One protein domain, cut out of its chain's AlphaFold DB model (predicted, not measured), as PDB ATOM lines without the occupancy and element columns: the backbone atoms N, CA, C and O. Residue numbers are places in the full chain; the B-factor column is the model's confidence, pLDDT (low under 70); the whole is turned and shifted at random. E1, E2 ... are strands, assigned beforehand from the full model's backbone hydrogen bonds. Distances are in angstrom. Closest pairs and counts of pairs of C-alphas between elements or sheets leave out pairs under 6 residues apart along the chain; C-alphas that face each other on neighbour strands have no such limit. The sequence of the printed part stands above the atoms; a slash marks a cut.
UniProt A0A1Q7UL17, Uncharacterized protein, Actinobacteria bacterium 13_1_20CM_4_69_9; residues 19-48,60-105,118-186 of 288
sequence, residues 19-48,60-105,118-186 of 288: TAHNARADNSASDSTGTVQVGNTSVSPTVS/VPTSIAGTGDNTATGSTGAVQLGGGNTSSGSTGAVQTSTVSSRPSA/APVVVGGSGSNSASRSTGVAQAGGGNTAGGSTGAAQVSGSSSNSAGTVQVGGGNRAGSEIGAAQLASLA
ATOM      1  N   THR A  19     -17.310  41.497 -35.380       43.56
ATOM      2  CA  THR A  19     -17.491  42.758 -36.093       43.56
ATOM      3  C   THR A  19     -18.988  43.036 -36.152       43.56
ATOM      4  O   THR A  19     -19.687  42.490 -37.008       43.56
ATOM      5  N   ALA A  20     -19.501  43.829 -35.213       38.16
ATOM      6  CA  ALA A  20     -20.845  44.366 -35.310       38.16
ATOM      7  C   ALA A  20     -20.880  45.246 -36.566       38.16
ATOM      8  O   ALA A  20     -20.242  46.297 -36.614       38.16
ATOM      9  N   HIS A  21     -21.553  44.785 -37.620       47.19
ATOM     10  CA  HIS A  21     -21.818  45.640 -38.772       47.19
ATOM     11  C   HIS A  21     -22.767  46.746 -38.308       47.19
ATOM     12  O   HIS A  21     -23.866  46.460 -37.828       47.19
ATOM     13  N   ASN A  22     -22.325  48.000 -38.412       42.88
ATOM     14  CA  ASN A  22     -23.151  49.149 -38.062       42.88
ATOM     15  C   ASN A  22     -24.343  49.247 -39.018       42.88
ATOM     16  O   ASN A  22     -24.188  49.169 -40.240       42.88
ATOM     17  N   ALA A  23     -25.522  49.454 -38.438       46.53
ATOM     18  CA  ALA A  23     -26.758  49.745 -39.138       46.53
ATOM     19  C   ALA A  23     -26.607  51.020 -39.986       46.53
ATOM     20  O   ALA A  23     -26.646  52.128 -39.457       46.53
ATOM     21  N   ARG A  24     -26.451  50.881 -41.306       50.84
ATOM     22  CA  ARG A  24     -26.759  51.967 -42.244       50.84
ATOM     23  C   ARG A  24     -28.271  51.975 -42.447       50.84
ATOM     24  O   ARG A  24     -28.780  51.130 -43.172       50.84
ATOM     25  N   ALA A  25     -28.963  52.873 -41.760       60.03
ATOM     26  CA  ALA A  25     -30.357  53.193 -42.031       60.03
ATOM     27  C   ALA A  25     -30.553  54.699 -41.841       60.03
ATOM     28  O   ALA A  25     -30.163  55.244 -40.802       60.03
ATOM     29  N   ASP A  26     -31.172  55.343 -42.823       76.00
ATOM     30  CA  ASP A  26     -31.641  56.726 -42.776       76.00
ATOM     31  C   ASP A  26     -32.962  56.756 -41.991       76.00
ATOM     32  O   ASP A  26     -34.054  56.961 -42.518       76.00
ATOM     33  N   ASN A  27     -32.867  56.460 -40.691       85.12
ATOM     34  CA  ASN A  27     -34.021  56.441 -39.800       85.12
ATOM     35  C   ASN A  27     -34.653  57.837 -39.715       85.12
ATOM     36  O   ASN A  27     -33.956  58.828 -39.485       85.12
ATOM     37  N   SER A  28     -35.977  57.900 -39.850       91.31
ATOM     38  CA  SER A  28     -36.727  59.153 -39.828       91.31
ATOM     39  C   SER A  28     -37.713  59.189 -38.665       91.31
ATOM     40  O   SER A  28     -38.533  58.280 -38.496       91.31
ATOM     41  N   ALA A  29     -37.643  60.264 -37.881       91.06
ATOM     42  CA  ALA A  29     -38.584  60.580 -36.818       91.06
ATOM     43  C   ALA A  29     -39.078  62.024 -36.990       91.06
ATOM     44  O   ALA A  29     -38.322  62.974 -36.795       91.06
ATOM     45  N   SER A  30     -40.346  62.198 -37.357       93.38
ATOM     46  CA  SER A  30     -40.981  63.513 -37.535       93.38
ATOM     47  C   SER A  30     -42.133  63.675 -36.554       93.38
ATOM     48  O   SER A  30     -42.891  62.728 -36.331       93.38
ATOM     49  N   ASP A  31     -42.248  64.848 -35.933       93.56
ATOM     50  CA  ASP A  31     -43.301  65.175 -34.956       93.56
ATOM     51  C   ASP A  31     -43.481  64.109 -33.862       93.56
ATOM     52  O   ASP A  31     -44.580  63.851 -33.379       93.56
ATOM     53  N   SER A  32     -42.394  63.424 -33.509       91.50
ATOM     54  CA  SER A  32     -42.414  62.265 -32.624       91.50
ATOM     55  C   SER A  32     -41.606  62.533 -31.363       91.50
ATOM     56  O   SER A  32     -40.618  63.262 -31.382       91.50
ATOM     57  N   THR A  33     -42.015  61.921 -30.254       92.06
ATOM     58  CA  THR A  33     -41.341  62.048 -28.956       92.06
ATOM     59  C   THR A  33     -40.841  60.686 -28.490       92.06
ATOM     60  O   THR A  33     -41.606  59.725 -28.428       92.06
ATOM     61  N   GLY A  34     -39.559  60.598 -28.127       89.62
ATOM     62  CA  GLY A  34     -38.983  59.392 -27.522       89.62
ATOM     63  C   GLY A  34     -38.940  58.180 -28.457       89.62
ATOM     64  O   GLY A  34     -39.301  57.081 -28.047       89.62
ATOM     65  N   THR A  35     -38.539  58.372 -29.715       88.88
ATOM     66  CA  THR A  35     -38.375  57.276 -30.677       88.88
ATOM     67  C   THR A  35     -36.988  56.648 -30.574       88.88
ATOM     68  O   THR A  35     -35.987  57.362 -30.540       88.88
ATOM     69  N   VAL A  36     -36.915  55.319 -30.589       91.75
ATOM     70  CA  VAL A  36     -35.664  54.560 -30.695       91.75
ATOM     71  C   VAL A  36     -35.704  53.763 -31.987       91.75
ATOM     72  O   VAL A  36     -36.562  52.901 -32.162       91.75
ATOM     73  N   GLN A  37     -34.780  54.047 -32.896       92.25
ATOM     74  CA  GLN A  37     -34.719  53.397 -34.199       92.25
ATOM     75  C   GLN A  37     -33.324  52.823 -34.412       92.25
ATOM     76  O   GLN A  37     -32.321  53.528 -34.316       92.25
ATOM     77  N   VAL A  38     -33.271  51.526 -34.689       89.75
ATOM     78  CA  VAL A  38     -32.045  50.794 -34.994       89.75
ATOM     79  C   VAL A  38     -32.260  50.107 -36.333       89.75
ATOM     80  O   VAL A  38     -33.247  49.392 -36.524       89.75
ATOM     81  N   GLY A  39     -31.363  50.341 -37.289       88.31
ATOM     82  CA  GLY A  39     -31.406  49.635 -38.568       88.31
ATOM     83  C   GLY A  39     -30.981  48.171 -38.421       88.31
ATOM     84  O   GLY A  39     -31.063  47.576 -37.345       88.31
ATOM     85  N   ASN A  40     -30.520  47.570 -39.512       88.06
ATOM     86  CA  ASN A  40     -30.062  46.183 -39.509       88.06
ATOM     87  C   ASN A  40     -28.880  45.995 -38.549       88.06
ATOM     88  O   ASN A  40     -27.913  46.752 -38.585       88.06
ATOM     89  N   THR A  41     -28.927  44.954 -37.722       88.50
ATOM     90  CA  THR A  41     -27.845  44.605 -36.791       88.50
ATOM     91  C   THR A  41     -27.473  43.144 -36.960       88.50
ATOM     92  O   THR A  41     -28.331  42.292 -37.189       88.50
ATOM     93  N   SER A  42     -26.182  42.838 -36.879       89.81
ATOM     94  CA  SER A  42     -25.703  41.461 -36.958       89.81
ATOM     95  C   SER A  42     -24.443  41.260 -36.133       89.81
ATOM     96  O   SER A  42     -23.654  42.185 -35.930       89.81
ATOM     97  N   VAL A  43     -24.264  40.031 -35.668       88.00
ATOM     98  CA  VAL A  43     -23.065  39.563 -34.988       88.00
ATOM     99  C   VAL A  43     -22.732  38.168 -35.507       88.00
ATOM    100  O   VAL A  43     -23.621  37.362 -35.759       88.00
ATOM    101  N   SER A  44     -21.448  37.883 -35.704       89.25
ATOM    102  CA  SER A  44     -20.991  36.609 -36.270       89.25
ATOM    103  C   SER A  44     -19.814  36.034 -35.481       89.25
ATOM    104  O   SER A  44     -18.683  36.037 -35.973       89.25
ATOM    105  N   PRO A  45     -20.041  35.561 -34.242       82.31
ATOM    106  CA  PRO A  45     -19.012  34.879 -33.472       82.31
ATOM    107  C   PRO A  45     -18.557  33.605 -34.192       82.31
ATOM    108  O   PRO A  45     -19.368  32.831 -34.710       82.31
ATOM    109  N   THR A  46     -17.245  33.383 -34.201       85.38
ATOM    110  CA  THR A  46     -16.605  32.186 -34.753       85.38
ATOM    111  C   THR A  46     -15.519  31.695 -33.806       85.38
ATOM    112  O   THR A  46     -14.787  32.492 -33.236       85.38
ATOM    113  N   VAL A  47     -15.404  30.387 -33.616       82.62
ATOM    114  CA  VAL A  47     -14.312  29.753 -32.868       82.62
ATOM    115  C   VAL A  47     -13.757  28.633 -33.728       82.62
ATOM    116  O   VAL A  47     -14.523  27.848 -34.277       82.62
ATOM    117  N   SER A  48     -12.435  28.531 -33.822       87.44
ATOM    118  CA  SER A  48     -11.761  27.443 -34.528       87.44
ATOM    119  C   SER A  48     -10.612  26.879 -33.702       87.44
ATOM    120  O   SER A  48      -9.894  27.626 -33.039       87.44
ATOM    121  N   VAL A  60     -21.731  31.073 -35.088       89.12
ATOM    122  CA  VAL A  60     -23.101  31.348 -34.612       89.12
ATOM    123  C   VAL A  60     -23.557  32.739 -35.059       89.12
ATOM    124  O   VAL A  60     -23.777  33.609 -34.220       89.12
ATOM    125  N   PRO A  61     -23.680  32.991 -36.374       89.25
ATOM    126  CA  PRO A  61     -24.167  34.265 -36.870       89.25
ATOM    127  C   PRO A  61     -25.616  34.485 -36.451       89.25
ATOM    128  O   PRO A  61     -26.463  33.605 -36.633       89.25
ATOM    129  N   THR A  62     -25.896  35.670 -35.918       90.06
ATOM    130  CA  THR A  62     -27.243  36.139 -35.604       90.06
ATOM    131  C   THR A  62     -27.447  37.553 -36.137       90.06
ATOM    132  O   THR A  62     -26.528  38.374 -36.164       90.06
ATOM    133  N   SER A  63     -28.652  37.848 -36.615       90.50
ATOM    134  CA  SER A  63     -28.988  39.143 -37.198       90.50
ATOM    135  C   SER A  63     -30.446  39.508 -36.981       90.50
ATOM    136  O   SER A  63     -31.320  38.649 -37.092       90.50
ATOM    137  N   ILE A  64     -30.700  40.796 -36.774       89.56
ATOM    138  CA  ILE A  64     -32.020  41.412 -36.888       89.56
ATOM    139  C   ILE A  64     -31.988  42.261 -38.153       89.56
ATOM    140  O   ILE A  64     -31.250  43.249 -38.229       89.56
ATOM    141  N   ALA A  65     -32.740  41.850 -39.167       87.88
ATOM    142  CA  ALA A  65     -32.659  42.441 -40.491       87.88
ATOM    143  C   ALA A  65     -34.022  42.516 -41.181       87.88
ATOM    144  O   ALA A  65     -34.896  41.671 -41.012       87.88
ATOM    145  N   GLY A  66     -34.152  43.543 -42.000       83.81
ATOM    146  CA  GLY A  66     -35.318  43.905 -42.785       83.81
ATOM    147  C   GLY A  66     -34.880  44.824 -43.918       83.81
ATOM    148  O   GLY A  66     -33.683  44.971 -44.188       83.81
ATOM    149  N   THR A  67     -35.846  45.405 -44.617       82.75
ATOM    150  CA  THR A  67     -35.599  46.191 -45.831       82.75
ATOM    151  C   THR A  67     -35.934  47.657 -45.610       82.75
ATOM    152  O   THR A  67     -37.070  47.965 -45.261       82.75
ATOM    153  N   GLY A  68     -34.983  48.545 -45.898       87.00
ATOM    154  CA  GLY A  68     -35.172  49.993 -45.811       87.00
ATOM    155  C   GLY A  68     -35.075  50.540 -44.389       87.00
ATOM    156  O   GLY A  68     -34.630  49.858 -43.465       87.00
ATOM    157  N   ASP A  69     -35.515  51.780 -44.219       89.31
ATOM    158  CA  ASP A  69     -35.342  52.536 -42.981       89.31
ATOM    159  C   ASP A  69     -36.524  52.391 -42.030       89.31
ATOM    160  O   ASP A  69     -37.619  51.969 -42.410       89.31
ATOM    161  N   ASN A  70     -36.312  52.746 -40.765       91.44
ATOM    162  CA  ASN A  70     -37.418  52.887 -39.833       91.44
ATOM    163  C   ASN A  70     -38.013  54.297 -39.947       91.44
ATOM    164  O   ASN A  70     -37.281  55.285 -40.009       91.44
ATOM    165  N   THR A  71     -39.341  54.393 -39.928       94.12
ATOM    166  CA  THR A  71     -40.074  55.665 -39.968       94.12
ATOM    167  C   THR A  71     -41.022  55.776 -38.778       94.12
ATOM    168  O   THR A  71     -41.845  54.887 -38.542       94.12
ATOM    169  N   ALA A  72     -40.937  56.884 -38.045       93.38
ATOM    170  CA  ALA A  72     -41.859  57.264 -36.984       93.38
ATOM    171  C   ALA A  72     -42.409  58.675 -37.252       93.38
ATOM    172  O   ALA A  72     -41.656  59.636 -37.375       93.38
ATOM    173  N   THR A  73     -43.727  58.819 -37.340       95.06
ATOM    174  CA  THR A  73     -44.391  60.106 -37.594       95.06
ATOM    175  C   THR A  73     -45.470  60.337 -36.550       95.06
ATOM    176  O   THR A  73     -46.298  59.449 -36.332       95.06
ATOM    177  N   GLY A  74     -45.485  61.493 -35.883       91.75
ATOM    178  CA  GLY A  74     -46.519  61.819 -34.894       91.75
ATOM    179  C   GLY A  74     -46.620  60.818 -33.734       91.75
ATOM    180  O   GLY A  74     -47.704  60.631 -33.191       91.75
ATOM    181  N   SER A  75     -45.555  60.069 -33.432       92.81
ATOM    182  CA  SER A  75     -45.603  58.922 -32.517       92.81
ATOM    183  C   SER A  75     -44.929  59.226 -31.179       92.81
ATOM    184  O   SER A  75     -43.961  59.980 -31.114       92.81
ATOM    185  N   THR A  76     -45.401  58.600 -30.103       92.62
ATOM    186  CA  THR A  76     -44.799  58.709 -28.766       92.62
ATOM    187  C   THR A  76     -44.272  57.351 -28.319       92.62
ATOM    188  O   THR A  76     -45.026  56.382 -28.268       92.62
ATOM    189  N   GLY A  77     -42.985  57.259 -27.977       90.69
ATOM    190  CA  GLY A  77     -42.395  56.022 -27.458       90.69
ATOM    191  C   GLY A  77     -42.335  54.884 -28.482       90.69
ATOM    192  O   GLY A  77     -42.572  53.733 -28.118       90.69
ATOM    193  N   ALA A  78     -42.091  55.185 -29.762       91.75
ATOM    194  CA  ALA A  78     -41.937  54.150 -30.784       91.75
ATOM    195  C   ALA A  78     -40.534  53.522 -30.727       91.75
ATOM    196  O   ALA A  78     -39.535  54.236 -30.680       91.75
ATOM    197  N   VAL A  79     -40.451  52.195 -30.771       93.50
ATOM    198  CA  VAL A  79     -39.197  51.431 -30.784       93.50
ATOM    199  C   VAL A  79     -39.188  50.530 -32.013       93.50
ATOM    200  O   VAL A  79     -40.087  49.712 -32.187       93.50
ATOM    201  N   GLN A  80     -38.196  50.686 -32.883       92.56
ATOM    202  CA  GLN A  80     -38.146  50.014 -34.182       92.56
ATOM    203  C   GLN A  80     -36.756  49.430 -34.432       92.56
ATOM    204  O   GLN A  80     -35.765  50.160 -34.435       92.56
ATOM    205  N   LEU A  81     -36.677  48.113 -34.623       90.75
ATOM    206  CA  LEU A  81     -35.427  47.382 -34.824       90.75
ATOM    207  C   LEU A  81     -35.447  46.646 -36.166       90.75
ATOM    208  O   LEU A  81     -36.397  45.930 -36.475       90.75
ATOM    209  N   GLY A  82     -34.363  46.756 -36.931       87.31
ATOM    210  CA  GLY A  82     -34.127  45.912 -38.100       87.31
ATOM    211  C   GLY A  82     -34.618  46.448 -39.442       87.31
ATOM    212  O   GLY A  82     -34.706  45.657 -40.365       87.31
ATOM    213  N   GLY A  83     -34.895  47.741 -39.599       87.44
ATOM    214  CA  GLY A  83     -35.181  48.354 -40.906       87.44
ATOM    215  C   GLY A  83     -36.566  48.035 -41.489       87.44
ATOM    216  O   GLY A  83     -37.090  46.929 -41.345       87.44
ATOM    217  N   GLY A  84     -37.174  49.025 -42.143       89.44
ATOM    218  CA  GLY A  84     -38.479  48.930 -42.804       89.44
ATOM    219  C   GLY A  84     -39.698  49.129 -41.906       89.44
ATOM    220  O   GLY A  84     -40.820  49.066 -42.396       89.44
ATOM    221  N   ASN A  85     -39.545  49.348 -40.601       92.38
ATOM    222  CA  ASN A  85     -40.695  49.475 -39.700       92.38
ATOM    223  C   ASN A  85     -41.337  50.867 -39.798       92.38
ATOM    224  O   ASN A  85     -40.632  51.870 -39.889       92.38
ATOM    225  N   THR A  86     -42.669  50.954 -39.703       94.12
ATOM    226  CA  THR A  86     -43.407  52.233 -39.760       94.12
ATOM    227  C   THR A  86     -44.329  52.419 -38.550       94.12
ATOM    228  O   THR A  86     -45.128  51.545 -38.224       94.12
ATOM    229  N   SER A  87     -44.247  53.567 -37.874       92.88
ATOM    230  CA  SER A  87     -45.142  53.975 -36.781       92.88
ATOM    231  C   SER A  87     -45.732  55.346 -37.087       92.88
ATOM    232  O   SER A  87     -44.997  56.320 -37.193       92.88
ATOM    233  N   SER A  88     -47.052  55.453 -37.205       94.50
ATOM    234  CA  SER A  88     -47.735  56.718 -37.494       94.50
ATOM    235  C   SER A  88     -48.796  57.009 -36.437       94.50
ATOM    236  O   SER A  88     -49.658  56.167 -36.192       94.50
ATOM    237  N   GLY A  89     -48.737  58.165 -35.773       90.38
ATOM    238  CA  GLY A  89     -49.731  58.581 -34.776       90.38
ATOM    239  C   GLY A  89     -49.907  57.605 -33.608       90.38
ATOM    240  O   GLY A  89     -51.005  57.512 -33.068       90.38
ATOM    241  N   SER A  90     -48.894  56.794 -33.290       90.38
ATOM    242  CA  SER A  90     -49.026  55.672 -32.351       90.38
ATOM    243  C   SER A  90     -48.319  55.951 -31.026       90.38
ATOM    244  O   SER A  90     -47.315  56.662 -30.988       90.38
ATOM    245  N   THR A  91     -48.817  55.361 -29.940       90.12
ATOM    246  CA  THR A  91     -48.212  55.450 -28.603       90.12
ATOM    247  C   THR A  91     -47.706  54.082 -28.168       90.12
ATOM    248  O   THR A  91     -48.480  53.131 -28.103       90.12
ATOM    249  N   GLY A  92     -46.415  53.963 -27.858       89.38
ATOM    250  CA  GLY A  92     -45.817  52.712 -27.386       89.38
ATOM    251  C   GLY A  92     -45.826  51.597 -28.436       89.38
ATOM    252  O   GLY A  92     -46.169  50.462 -28.118       89.38
ATOM    253  N   ALA A  93     -45.514  51.920 -29.695       90.88
ATOM    254  CA  ALA A  93     -45.382  50.924 -30.757       90.88
ATOM    255  C   ALA A  93     -43.975  50.310 -30.747       90.88
ATOM    256  O   ALA A  93     -42.994  51.025 -30.933       90.88
ATOM    257  N   VAL A  94     -43.874  48.994 -30.575       92.69
ATOM    258  CA  VAL A  94     -42.614  48.239 -30.588       92.69
ATOM    259  C   VAL A  94     -42.621  47.279 -31.769       92.69
ATOM    260  O   VAL A  94     -43.503  46.433 -31.889       92.69
ATOM    261  N   GLN A  95     -41.646  47.413 -32.662       92.81
ATOM    262  CA  GLN A  95     -41.590  46.666 -33.913       92.81
ATOM    263  C   GLN A  95     -40.181  46.115 -34.129       92.81
ATOM    264  O   GLN A  95     -39.199  46.848 -34.023       92.81
ATOM    265  N   THR A  96     -40.072  44.829 -34.451       91.75
ATOM    266  CA  THR A  96     -38.812  44.204 -34.866       91.75
ATOM    267  C   THR A  96     -38.994  43.467 -36.179       91.75
ATOM    268  O   THR A  96     -39.947  42.699 -36.359       91.75
ATOM    269  N   SER A  97     -38.058  43.678 -37.094       91.00
ATOM    270  CA  SER A  97     -37.954  42.916 -38.336       91.00
ATOM    271  C   SER A  97     -37.515  41.477 -38.047       91.00
ATOM    272  O   SER A  97     -37.427  41.048 -36.890       91.00
ATOM    273  N   THR A  98     -37.287  40.707 -39.105       90.25
ATOM    274  CA  THR A  98     -36.916  39.295 -39.029       90.25
ATOM    275  C   THR A  98     -35.655  39.096 -38.187       90.25
ATOM    276  O   THR A  98     -34.641  39.772 -38.380       90.25
ATOM    277  N   VAL A  99     -35.703  38.131 -37.270       88.81
ATOM    278  CA  VAL A  99     -34.545  37.696 -36.485       88.81
ATOM    279  C   VAL A  99     -34.075  36.361 -37.046       88.81
ATOM    280  O   VAL A  99     -34.858  35.421 -37.152       88.81
ATOM    281  N   SER A 100     -32.802  36.258 -37.412       89.44
ATOM    282  CA  SER A 100     -32.212  35.037 -37.964       89.44
ATOM    283  C   SER A 100     -30.961  34.651 -37.197       89.44
ATOM    284  O   SER A 100     -30.106  35.492 -36.942       89.44
ATOM    285  N   SER A 101     -30.844  33.368 -36.874       89.25
ATOM    286  CA  SER A 101     -29.668  32.749 -36.275       89.25
ATOM    287  C   SER A 101     -29.295  31.530 -37.105       89.25
ATOM    288  O   SER A 101     -30.149  30.688 -37.372       89.25
ATOM    289  N   ARG A 102     -28.038  31.404 -37.536       88.50
ATOM    290  CA  ARG A 102     -27.603  30.302 -38.416       88.50
ATOM    291  C   ARG A 102     -26.367  29.588 -37.861       88.50
ATOM    292  O   ARG A 102     -25.324  29.625 -38.506       88.50
ATOM    293  N   PRO A 103     -26.452  28.962 -36.670       83.56
ATOM    294  CA  PRO A 103     -25.329  28.229 -36.110       83.56
ATOM    295  C   PRO A 103     -24.891  27.086 -37.027       83.56
ATOM    296  O   PRO A 103     -25.724  26.344 -37.555       83.56
ATOM    297  N   SER A 104     -23.578  26.928 -37.156       83.19
ATOM    298  CA  SER A 104     -22.932  25.833 -37.869       83.19
ATOM    299  C   SER A 104     -21.689  25.358 -37.126       83.19
ATOM    300  O   SER A 104     -20.922  26.174 -36.617       83.19
ATOM    301  N   ALA A 105     -21.455  24.054 -37.118       79.06
ATOM    302  CA  ALA A 105     -20.234  23.440 -36.627       79.06
ATOM    303  C   ALA A 105     -19.650  22.526 -37.704       79.06
ATOM    304  O   ALA A 105     -20.390  21.861 -38.427       79.06
ATOM    305  N   ALA A 118     -28.018  24.359 -37.623       80.19
ATOM    306  CA  ALA A 118     -29.335  24.438 -36.991       80.19
ATOM    307  C   ALA A 118     -29.914  25.859 -37.105       80.19
ATOM    308  O   ALA A 118     -29.988  26.582 -36.108       80.19
ATOM    309  N   PRO A 119     -30.268  26.315 -38.320       83.00
ATOM    310  CA  PRO A 119     -30.774  27.662 -38.499       83.00
ATOM    311  C   PRO A 119     -32.163  27.823 -37.872       83.00
ATOM    312  O   PRO A 119     -33.020  26.946 -37.988       83.00
ATOM    313  N   VAL A 120     -32.370  28.983 -37.255       85.75
ATOM    314  CA  VAL A 120     -33.636  29.443 -36.688       85.75
ATOM    315  C   VAL A 120     -33.946  30.815 -37.267       85.75
ATOM    316  O   VAL A 120     -33.088  31.700 -37.294       85.75
ATOM    317  N   VAL A 121     -35.178  31.005 -37.723       84.62
ATOM    318  CA  VAL A 121     -35.692  32.301 -38.169       84.62
ATOM    319  C   VAL A 121     -36.994  32.572 -37.434       84.62
ATOM    320  O   VAL A 121     -37.881  31.722 -37.429       84.62
ATOM    321  N   VAL A 122     -37.105  33.748 -36.825       82.75
ATOM    322  CA  VAL A 122     -38.348  34.279 -36.264       82.75
ATOM    323  C   VAL A 122     -38.809  35.415 -37.161       82.75
ATOM    324  O   VAL A 122     -38.129  36.438 -37.291       82.75
ATOM    325  N   GLY A 123     -39.970  35.225 -37.775       76.31
ATOM    326  CA  GLY A 123     -40.554  36.154 -38.722       76.31
ATOM    327  C   GLY A 123     -40.612  35.666 -40.161       76.31
ATOM    328  O   GLY A 123     -39.860  34.794 -40.591       76.31
ATOM    329  N   GLY A 124     -41.510  36.296 -40.916       71.44
ATOM    330  CA  GLY A 124     -41.570  36.242 -42.367       71.44
ATOM    331  C   GLY A 124     -40.819  37.412 -43.005       71.44
ATOM    332  O   GLY A 124     -40.014  38.096 -42.375       71.44
ATOM    333  N   SER A 125     -41.082  37.635 -44.287       70.88
ATOM    334  CA  SER A 125     -40.584  38.790 -45.031       70.88
ATOM    335  C   SER A 125     -41.491  40.009 -44.855       70.88
ATOM    336  O   SER A 125     -42.708  39.871 -44.741       70.88
ATOM    337  N   GLY A 126     -40.906  41.201 -44.962       78.38
ATOM    338  CA  GLY A 126     -41.640  42.461 -45.063       78.38
ATOM    339  C   GLY A 126     -41.532  43.343 -43.825       78.38
ATOM    340  O   GLY A 126     -40.911  42.993 -42.824       78.38
ATOM    341  N   SER A 127     -42.143  44.516 -43.913       84.44
ATOM    342  CA  SER A 127     -42.145  45.551 -42.885       84.44
ATOM    343  C   SER A 127     -43.267  45.363 -41.868       84.44
ATOM    344  O   SER A 127     -44.309  44.781 -42.171       84.44
ATOM    345  N   ASN A 128     -43.066  45.866 -40.652       88.81
ATOM    346  CA  ASN A 128     -44.150  46.046 -39.691       88.81
ATOM    347  C   ASN A 128     -44.741  47.459 -39.831       88.81
ATOM    348  O   ASN A 128     -44.028  48.405 -40.185       88.81
ATOM    349  N   SER A 129     -46.041  47.601 -39.570       91.38
ATOM    350  CA  SER A 129     -46.733  48.889 -39.615       91.38
ATOM    351  C   SER A 129     -47.739  49.040 -38.476       91.38
ATOM    352  O   SER A 129     -48.636  48.210 -38.290       91.38
ATOM    353  N   ALA A 130     -47.614  50.143 -37.742       89.62
ATOM    354  CA  ALA A 130     -48.540  50.576 -36.705       89.62
ATOM    355  C   ALA A 130     -49.083  51.970 -37.040       89.62
ATOM    356  O   ALA A 130     -48.312  52.912 -37.226       89.62
ATOM    357  N   SER A 131     -50.407  52.127 -37.098       91.38
ATOM    358  CA  SER A 131     -51.045  53.424 -37.345       91.38
ATOM    359  C   SER A 131     -52.147  53.708 -36.335       91.38
ATOM    360  O   SER A 131     -53.074  52.914 -36.196       91.38
ATOM    361  N   ARG A 132     -52.073  54.865 -35.668       88.69
ATOM    362  CA  ARG A 132     -53.045  55.329 -34.666       88.69
ATOM    363  C   ARG A 132     -53.320  54.287 -33.579       88.69
ATOM    364  O   ARG A 132     -54.453  54.141 -33.132       88.69
ATOM    365  N   SER A 133     -52.291  53.541 -33.190       85.06
ATOM    366  CA  SER A 133     -52.420  52.414 -32.269       85.06
ATOM    367  C   SER A 133     -51.759  52.715 -30.926       85.06
ATOM    368  O   SER A 133     -50.820  53.509 -30.845       85.06
ATOM    369  N   THR A 134     -52.232  52.067 -29.864       85.75
ATOM    370  CA  THR A 134     -51.680  52.206 -28.509       85.75
ATOM    371  C   THR A 134     -51.200  50.857 -27.993       85.75
ATOM    372  O   THR A 134     -51.967  49.898 -27.962       85.75
ATOM    373  N   GLY A 135     -49.936  50.778 -27.577       84.62
ATOM    374  CA  GLY A 135     -49.342  49.578 -26.987       84.62
ATOM    375  C   GLY A 135     -49.329  48.393 -27.947       84.62
ATOM    376  O   GLY A 135     -49.912  47.358 -27.644       84.62
ATOM    377  N   VAL A 136     -48.708  48.548 -29.118       86.44
ATOM    378  CA  VAL A 136     -48.608  47.462 -30.104       86.44
ATOM    379  C   VAL A 136     -47.217  46.852 -30.117       86.44
ATOM    380  O   VAL A 136     -46.225  47.574 -30.053       86.44
ATOM    381  N   ALA A 137     -47.148  45.531 -30.228       89.12
ATOM    382  CA  ALA A 137     -45.911  44.773 -30.346       89.12
ATOM    383  C   ALA A 137     -45.965  43.903 -31.606       89.12
ATOM    384  O   ALA A 137     -46.859  43.073 -31.756       89.12
ATOM    385  N   GLN A 138     -45.020  44.092 -32.520       89.38
ATOM    386  CA  GLN A 138     -44.969  43.366 -33.787       89.38
ATOM    387  C   GLN A 138     -43.578  42.780 -34.003       89.38
ATOM    388  O   GLN A 138     -42.579  43.497 -33.957       89.38
ATOM    389  N   ALA A 139     -43.506  41.477 -34.255       88.38
ATOM    390  CA  ALA A 139     -42.253  40.773 -34.459       88.38
ATOM    391  C   ALA A 139     -42.242  40.001 -35.775       88.38
ATOM    392  O   ALA A 139     -43.211  39.337 -36.147       88.38
ATOM    393  N   GLY A 140     -41.103  40.056 -36.462       84.06
ATOM    394  CA  GLY A 140     -40.822  39.174 -37.578       84.06
ATOM    395  C   GLY A 140     -41.355  39.627 -38.938       84.06
ATOM    396  O   GLY A 140     -41.451  38.800 -39.831       84.06
ATOM    397  N   GLY A 141     -41.702  40.902 -39.114       81.81
ATOM    398  CA  GLY A 141     -42.067  41.461 -40.420       81.81
ATOM    399  C   GLY A 141     -43.459  41.066 -40.934       81.81
ATOM    400  O   GLY A 141     -44.021  40.035 -40.565       81.81
ATOM    401  N   GLY A 142     -44.043  41.914 -41.783       84.25
ATOM    402  CA  GLY A 142     -45.345  41.679 -42.421       84.25
ATOM    403  C   GLY A 142     -46.564  41.849 -41.505       84.25
ATOM    404  O   GLY A 142     -47.654  41.400 -41.856       84.25
ATOM    405  N   ASN A 143     -46.403  42.469 -40.333       86.12
ATOM    406  CA  ASN A 143     -47.494  42.708 -39.387       86.12
ATOM    407  C   ASN A 143     -48.120  44.096 -39.598       86.12
ATOM    408  O   ASN A 143     -47.426  45.062 -39.920       86.12
ATOM    409  N   THR A 144     -49.434  44.228 -39.398       88.50
ATOM    410  CA  THR A 144     -50.128  45.528 -39.475       88.50
ATOM    411  C   THR A 144     -51.154  45.689 -38.349       88.50
ATOM    412  O   THR A 144     -52.005  44.818 -38.157       88.50
ATOM    413  N   ALA A 145     -51.093  46.820 -37.637       84.69
ATOM    414  CA  ALA A 145     -52.013  47.183 -36.558       84.69
ATOM    415  C   ALA A 145     -52.522  48.621 -36.748       84.69
ATOM    416  O   ALA A 145     -51.748  49.581 -36.667       84.69
ATOM    417  N   GLY A 146     -53.823  48.772 -37.000       85.94
ATOM    418  CA  GLY A 146     -54.461  50.059 -37.275       85.94
ATOM    419  C   GLY A 146     -55.574  50.364 -36.278       85.94
ATOM    420  O   GLY A 146     -56.543  49.613 -36.207       85.94
ATOM    421  N   GLY A 147     -55.463  51.469 -35.537       82.50
ATOM    422  CA  GLY A 147     -56.480  51.863 -34.554       82.50
ATOM    423  C   GLY A 147     -56.649  50.854 -33.414       82.50
ATOM    424  O   GLY A 147     -57.730  50.771 -32.831       82.50
ATOM    425  N   SER A 148     -55.623  50.044 -33.145       78.12
ATOM    426  CA  SER A 148     -55.685  48.938 -32.190       78.12
ATOM    427  C   SER A 148     -55.147  49.358 -30.825       78.12
ATOM    428  O   SER A 148     -54.254  50.204 -30.725       78.12
ATOM    429  N   THR A 149     -55.640  48.712 -29.768       81.62
ATOM    430  CA  THR A 149     -55.117  48.887 -28.406       81.62
ATOM    431  C   THR A 149     -54.628  47.540 -27.890       81.62
ATOM    432  O   THR A 149     -55.412  46.596 -27.810       81.62
ATOM    433  N   GLY A 150     -53.342  47.428 -27.552       78.75
ATOM    434  CA  GLY A 150     -52.782  46.188 -27.008       78.75
ATOM    435  C   GLY A 150     -52.617  45.057 -28.030       78.75
ATOM    436  O   GLY A 150     -52.772  43.896 -27.660       78.75
ATOM    437  N   ALA A 151     -52.367  45.356 -29.310       81.50
ATOM    438  CA  ALA A 151     -52.181  44.311 -30.322       81.50
ATOM    439  C   ALA A 151     -50.769  43.707 -30.254       81.50
ATOM    440  O   ALA A 151     -49.778  44.437 -30.310       81.50
ATOM    441  N   ALA A 152     -50.678  42.379 -30.193       83.69
ATOM    442  CA  ALA A 152     -49.423  41.637 -30.237       83.69
ATOM    443  C   ALA A 152     -49.434  40.655 -31.413       83.69
ATOM    444  O   ALA A 152     -50.317  39.804 -31.534       83.69
ATOM    445  N   GLN A 153     -48.452  40.779 -32.298       85.75
ATOM    446  CA  GLN A 153     -48.373  40.001 -33.525       85.75
ATOM    447  C   GLN A 153     -46.960  39.475 -33.717       85.75
ATOM    448  O   GLN A 153     -45.984  40.219 -33.626       85.75
ATOM    449  N   VAL A 154     -46.848  38.189 -34.020       79.69
ATOM    450  CA  VAL A 154     -45.580  37.574 -34.400       79.69
ATOM    451  C   VAL A 154     -45.780  36.815 -35.697       79.69
ATOM    452  O   VAL A 154     -46.679  35.982 -35.824       79.69
ATOM    453  N   SER A 155     -44.958  37.140 -36.684       79.12
ATOM    454  CA  SER A 155     -44.872  36.336 -37.888       79.12
ATOM    455  C   SER A 155     -44.101  35.059 -37.590       79.12
ATOM    456  O   SER A 155     -43.210  35.029 -36.746       79.12
ATOM    457  N   GLY A 156     -44.477  34.010 -38.305       72.12
ATOM    458  CA  GLY A 156     -44.039  32.647 -38.098       72.12
ATOM    459  C   GLY A 156     -42.557  32.397 -37.810       72.12
ATOM    460  O   GLY A 156     -41.686  33.096 -38.315       72.12
ATOM    461  N   SER A 157     -42.278  31.345 -37.044       67.50
ATOM    462  CA  SER A 157     -40.934  30.855 -36.745       67.50
ATOM    463  C   SER A 157     -40.654  29.562 -37.507       67.50
ATOM    464  O   SER A 157     -41.477  28.645 -37.504       67.50
ATOM    465  N   SER A 158     -39.471  29.458 -38.110       69.81
ATOM    466  CA  SER A 158     -38.969  28.224 -38.718       69.81
ATOM    467  C   SER A 158     -37.666  27.790 -38.050       69.81
ATOM    468  O   SER A 158     -36.810  28.609 -37.711       69.81
ATOM    469  N   SER A 159     -37.536  26.484 -37.835       60.03
ATOM    470  CA  SER A 159     -36.327  25.840 -37.331       60.03
ATOM    471  C   SER A 159     -36.117  24.554 -38.118       60.03
ATOM    472  O   SER A 159     -37.052  23.767 -38.254       60.03
ATOM    473  N   ASN A 160     -34.903  24.343 -38.626       55.75
ATOM    474  CA  ASN A 160     -34.531  23.131 -39.366       55.75
ATOM    475  C   ASN A 160     -33.900  22.046 -38.473       55.75
ATOM    476  O   ASN A 160     -33.210  21.156 -38.970       55.75
ATOM    477  N   SER A 161     -34.117  22.095 -37.159       40.78
ATOM    478  CA  SER A 161     -33.806  20.955 -36.289       40.78
ATOM    479  C   SER A 161     -34.799  19.818 -36.550       40.78
ATOM    480  O   SER A 161     -35.957  20.081 -36.859       40.78
ATOM    481  N   ALA A 162     -34.376  18.560 -36.386       39.50
ATOM    482  CA  ALA A 162     -35.157  17.335 -36.639       39.50
ATOM    483  C   ALA A 162     -36.458  17.161 -35.800       39.50
ATOM    484  O   ALA A 162     -37.001  16.065 -35.710       39.50
ATOM    485  N   GLY A 163     -36.986  18.234 -35.208       35.06
ATOM    486  CA  GLY A 163     -38.347  18.367 -34.703       35.06
ATOM    487  C   GLY A 163     -38.877  19.754 -35.071       35.06
ATOM    488  O   GLY A 163     -38.403  20.762 -34.548       35.06
ATOM    489  N   THR A 164     -39.836  19.820 -35.993       30.61
ATOM    490  CA  THR A 164     -40.393  21.086 -36.483       30.61
ATOM    491  C   THR A 164     -41.638  21.483 -35.694       30.61
ATOM    492  O   THR A 164     -42.636  20.765 -35.713       30.61
ATOM    493  N   VAL A 165     -41.623  22.672 -35.090       31.67
ATOM    494  CA  VAL A 165     -42.833  23.489 -34.902       31.67
ATOM    495  C   VAL A 165     -42.667  24.691 -35.825       31.67
ATOM    496  O   VAL A 165     -41.936  25.629 -35.516       31.67
ATOM    497  N   GLN A 166     -43.284  24.608 -37.003       36.19
ATOM    498  CA  GLN A 166     -43.360  25.699 -37.969       36.19
ATOM    499  C   GLN A 166     -44.573  26.561 -37.618       36.19
ATOM    500  O   GLN A 166     -45.719  26.137 -37.757       36.19
ATOM    501  N   VAL A 167     -44.316  27.775 -37.150       43.34
ATOM    502  CA  VAL A 167     -45.339  28.811 -36.972       43.34
ATOM    503  C   VAL A 167     -45.235  29.683 -38.236       43.34
ATOM    504  O   VAL A 167     -44.128  29.915 -38.702       43.34
ATOM    505  N   GLY A 168     -46.335  30.075 -38.878       43.22
ATOM    506  CA  GLY A 168     -46.416  30.834 -40.143       43.22
ATOM    507  C   GLY A 168     -46.816  32.308 -39.936       43.22
ATOM    508  O   GLY A 168     -47.230  32.680 -38.845       43.22
ATOM    509  N   GLY A 169     -46.618  33.171 -40.945       44.62
ATOM    510  CA  GLY A 169     -46.708  34.643 -40.839       44.62
ATOM    511  C   GLY A 169     -47.950  35.324 -41.434       44.62
ATOM    512  O   GLY A 169     -48.732  34.696 -42.142       44.62
ATOM    513  N   GLY A 170     -48.064  36.636 -41.161       50.28
ATOM    514  CA  GLY A 170     -49.071  37.560 -41.707       50.28
ATOM    515  C   GLY A 170     -50.257  37.841 -40.776       50.28
ATOM    516  O   GLY A 170     -51.326  37.262 -40.951       50.28
ATOM    517  N   ASN A 171     -50.100  38.777 -39.833       54.22
ATOM    518  CA  ASN A 171     -51.157  39.154 -38.886       54.22
ATOM    519  C   ASN A 171     -51.730  40.554 -39.190       54.22
ATOM    520  O   ASN A 171     -50.985  41.511 -39.429       54.22
ATOM    521  N   ARG A 172     -53.061  40.694 -39.119       58.03
ATOM    522  CA  ARG A 172     -53.780  41.981 -39.163       58.03
ATOM    523  C   ARG A 172     -54.714  42.083 -37.962       58.03
ATOM    524  O   ARG A 172     -55.632  41.276 -37.840       58.03
ATOM    525  N   ALA A 173     -54.489  43.090 -37.124       57.09
ATOM    526  CA  ALA A 173     -55.373  43.440 -36.020       57.09
ATOM    527  C   ALA A 173     -56.124  44.722 -36.407       57.09
ATOM    528  O   ALA A 173     -55.494  45.728 -36.754       57.09
ATOM    529  N   GLY A 174     -57.459  44.657 -36.407       56.72
ATOM    530  CA  GLY A 174     -58.342  45.818 -36.560       56.72
ATOM    531  C   GLY A 174     -58.578  46.524 -35.222       56.72
ATOM    532  O   GLY A 174     -57.841  46.282 -34.266       56.72
ATOM    533  N   SER A 175     -59.588  47.403 -35.146       46.66
ATOM    534  CA  SER A 175     -60.015  48.124 -33.928       46.66
ATOM    535  C   SER A 175     -60.558  47.191 -32.839       46.66
ATOM    536  O   SER A 175     -61.739  47.196 -32.504       46.66
ATOM    537  N   GLU A 176     -59.671  46.383 -32.282       50.16
ATOM    538  CA  GLU A 176     -59.938  45.388 -31.261       50.16
ATOM    539  C   GLU A 176     -59.099  45.729 -30.027       50.16
ATOM    540  O   GLU A 176     -57.945  46.164 -30.126       50.16
ATOM    541  N   ILE A 177     -59.697  45.558 -28.849       47.97
ATOM    542  CA  ILE A 177     -58.993  45.657 -27.572       47.97
ATOM    543  C   ILE A 177     -58.381  44.276 -27.312       47.97
ATOM    544  O   ILE A 177     -59.107  43.336 -27.006       47.97
ATOM    545  N   GLY A 178     -57.055  44.155 -27.440       48.41
ATOM    546  CA  GLY A 178     -56.305  42.957 -27.043       48.41
ATOM    547  C   GLY A 178     -56.341  41.774 -28.020       48.41
ATOM    548  O   GLY A 178     -56.769  40.684 -27.649       48.41
ATOM    549  N   ALA A 179     -55.835  41.949 -29.244       54.19
ATOM    550  CA  ALA A 179     -55.623  40.845 -30.186       54.19
ATOM    551  C   ALA A 179     -54.197  40.267 -30.072       54.19
ATOM    552  O   ALA A 179     -53.218  40.984 -30.290       54.19
ATOM    553  N   ALA A 180     -54.083  38.966 -29.781       50.88
ATOM    554  CA  ALA A 180     -52.845  38.191 -29.897       50.88
ATOM    555  C   ALA A 180     -53.008  37.163 -31.028       50.88
ATOM    556  O   ALA A 180     -53.808  36.236 -30.907       50.88
ATOM    557  N   GLN A 181     -52.291  37.342 -32.142       56.41
ATOM    558  CA  GLN A 181     -52.402  36.470 -33.321       56.41
ATOM    559  C   GLN A 181     -51.113  35.669 -33.553       56.41
ATOM    560  O   GLN A 181     -50.011  36.224 -33.550       56.41
ATOM    561  N   LEU A 182     -51.282  34.358 -33.764       47.44
ATOM    562  CA  LEU A 182     -50.232  33.370 -34.019       47.44
ATOM    563  C   LEU A 182     -50.714  32.439 -35.149       47.44
ATOM    564  O   LEU A 182     -51.678  31.703 -34.950       47.44
ATOM    565  N   ALA A 183     -50.103  32.479 -36.338       53.41
ATOM    566  CA  ALA A 183     -50.529  31.660 -37.485       53.41
ATOM    567  C   ALA A 183     -49.644  30.405 -37.669       53.41
ATOM    568  O   ALA A 183     -48.491  30.399 -37.262       53.41
ATOM    569  N   SER A 184     -50.149  29.333 -38.299       35.53
ATOM    570  CA  SER A 184     -49.385  28.126 -38.696       35.53
ATOM    571  C   SER A 184     -49.739  27.718 -40.129       35.53
ATOM    572  O   SER A 184     -50.920  27.525 -40.407       35.53
ATOM    573  N   LEU A 185     -48.750  27.527 -41.014       36.22
ATOM    574  CA  LEU A 185     -48.935  26.825 -42.295       36.22
ATOM    575  C   LEU A 185     -47.979  25.626 -42.367       36.22
ATOM    576  O   LEU A 185     -46.782  25.764 -42.124       36.22
ATOM    577  N   ALA A 186     -48.553  24.464 -42.671       36.66
ATOM    578  CA  ALA A 186     -47.922  23.152 -42.677       36.66
ATOM    579  C   ALA A 186     -46.937  22.959 -43.842       36.66
ATOM    580  O   ALA A 186     -47.241  23.292 -44.986       36.66
TER     581      ALA A 186
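AT A GLANCE: This is residues 19 to 48, 60 to 105 and 118 to 186 of the 288 residues of an uncharacterized protein of Actinobacteria bacterium 13_1_20CM_4_69_9 (UniProt A0A1Q7UL17). The chain is wound in stacked, flattened turns whose two walls are parallel sheets face to face, a sandwich; from one end of the turns a single-layer wing, an antiparallel sheet, runs out. One wall is E2, E7, E9, E13, E15, E17, in this order, the other E1, E6, E8, E12, E14; the wing is E3, E5, E10, E11, E16, and E4 runs on from E3 beyond it. The printed part has 145 residues with no named helix and 17 named strands, E1 to E17 along the chain; the class is all strand, though under half of the residues, 59, are in named strands. The whole is compact, with a radius of gyration of the C-alphas of 15.6 A, and flat, spanning 49 by 36 by 17 A.

HOW THE PARTS SIT: The largest sheet runs E2, residues 36 to 38; E7, 79 to 81; E9, 91 to 96; E13, 134 to 139; E15, 152 to 154; E17, 180 to 182. E9 and E13 are parallel at 0 degrees, with N 94 and O 136 2.8 A apart, within hydrogen-bond range. At the edge strand E17, N 181 and O 152 of E15 are 3.2 A apart, also within that range. The second sheet runs E1, residues 28 to 30; E6, 71 to 73; E8, 86 to 88; E12, 129 to 131; E14, 144 to 146. E8 and E12 are parallel at 0 degrees, with N 88 and O 130 2.8 A apart. These sheets form the sandwich, two sheets face to face, 9.4 A centre to centre with planes 7 degrees apart; the closest C-alphas of E9 and E12, Ala 93 and Ala 130, are 6.7 A apart. Residues 144 to 145 of E14 pair, parallel, with residues 172 to 173. The third sheet runs E3, residues 41 to 43; E5, 62 to 65; E10, 98 to 101; E11, 120 to 122; E16, 157 to 159. E5 and E10 are antiparallel at 165 degrees, with N 63 and O 100 2.8 A apart. E2 runs on into E3 at 54 degrees, E9 into E10 at 40 degrees and E15 into E16 at 32 degrees. E4, residues 46 to 48, pairs with no named strand.

IN THESE COORDINATES: E1 begins at C-alpha 28 (-36.727, 59.153, -39.828). E9 and E13 measure 15.9 A and 16.0 A, E10 10.1 A and E5 9.6 A; the other strands have 3 residues each. E4 ends at C-alpha 48 (-11.761, 27.443, -34.528), and E17 at C-alpha 182 (-50.232, 33.370, -34.019).

THE WHOLE: The two C-alphas farthest apart, of Ser 48 and Ser 175, are 52.5 A apart. Residues 49 to 59 and 106 to 117 are not printed; the C-alphas across these cuts are 12.0 A and 9.2 A apart. The link E16 to E17, 20 residues, is long. Mean pLDDT of the printed part is 77.2; residues 19 to 25 and 157 to 186 are under 70.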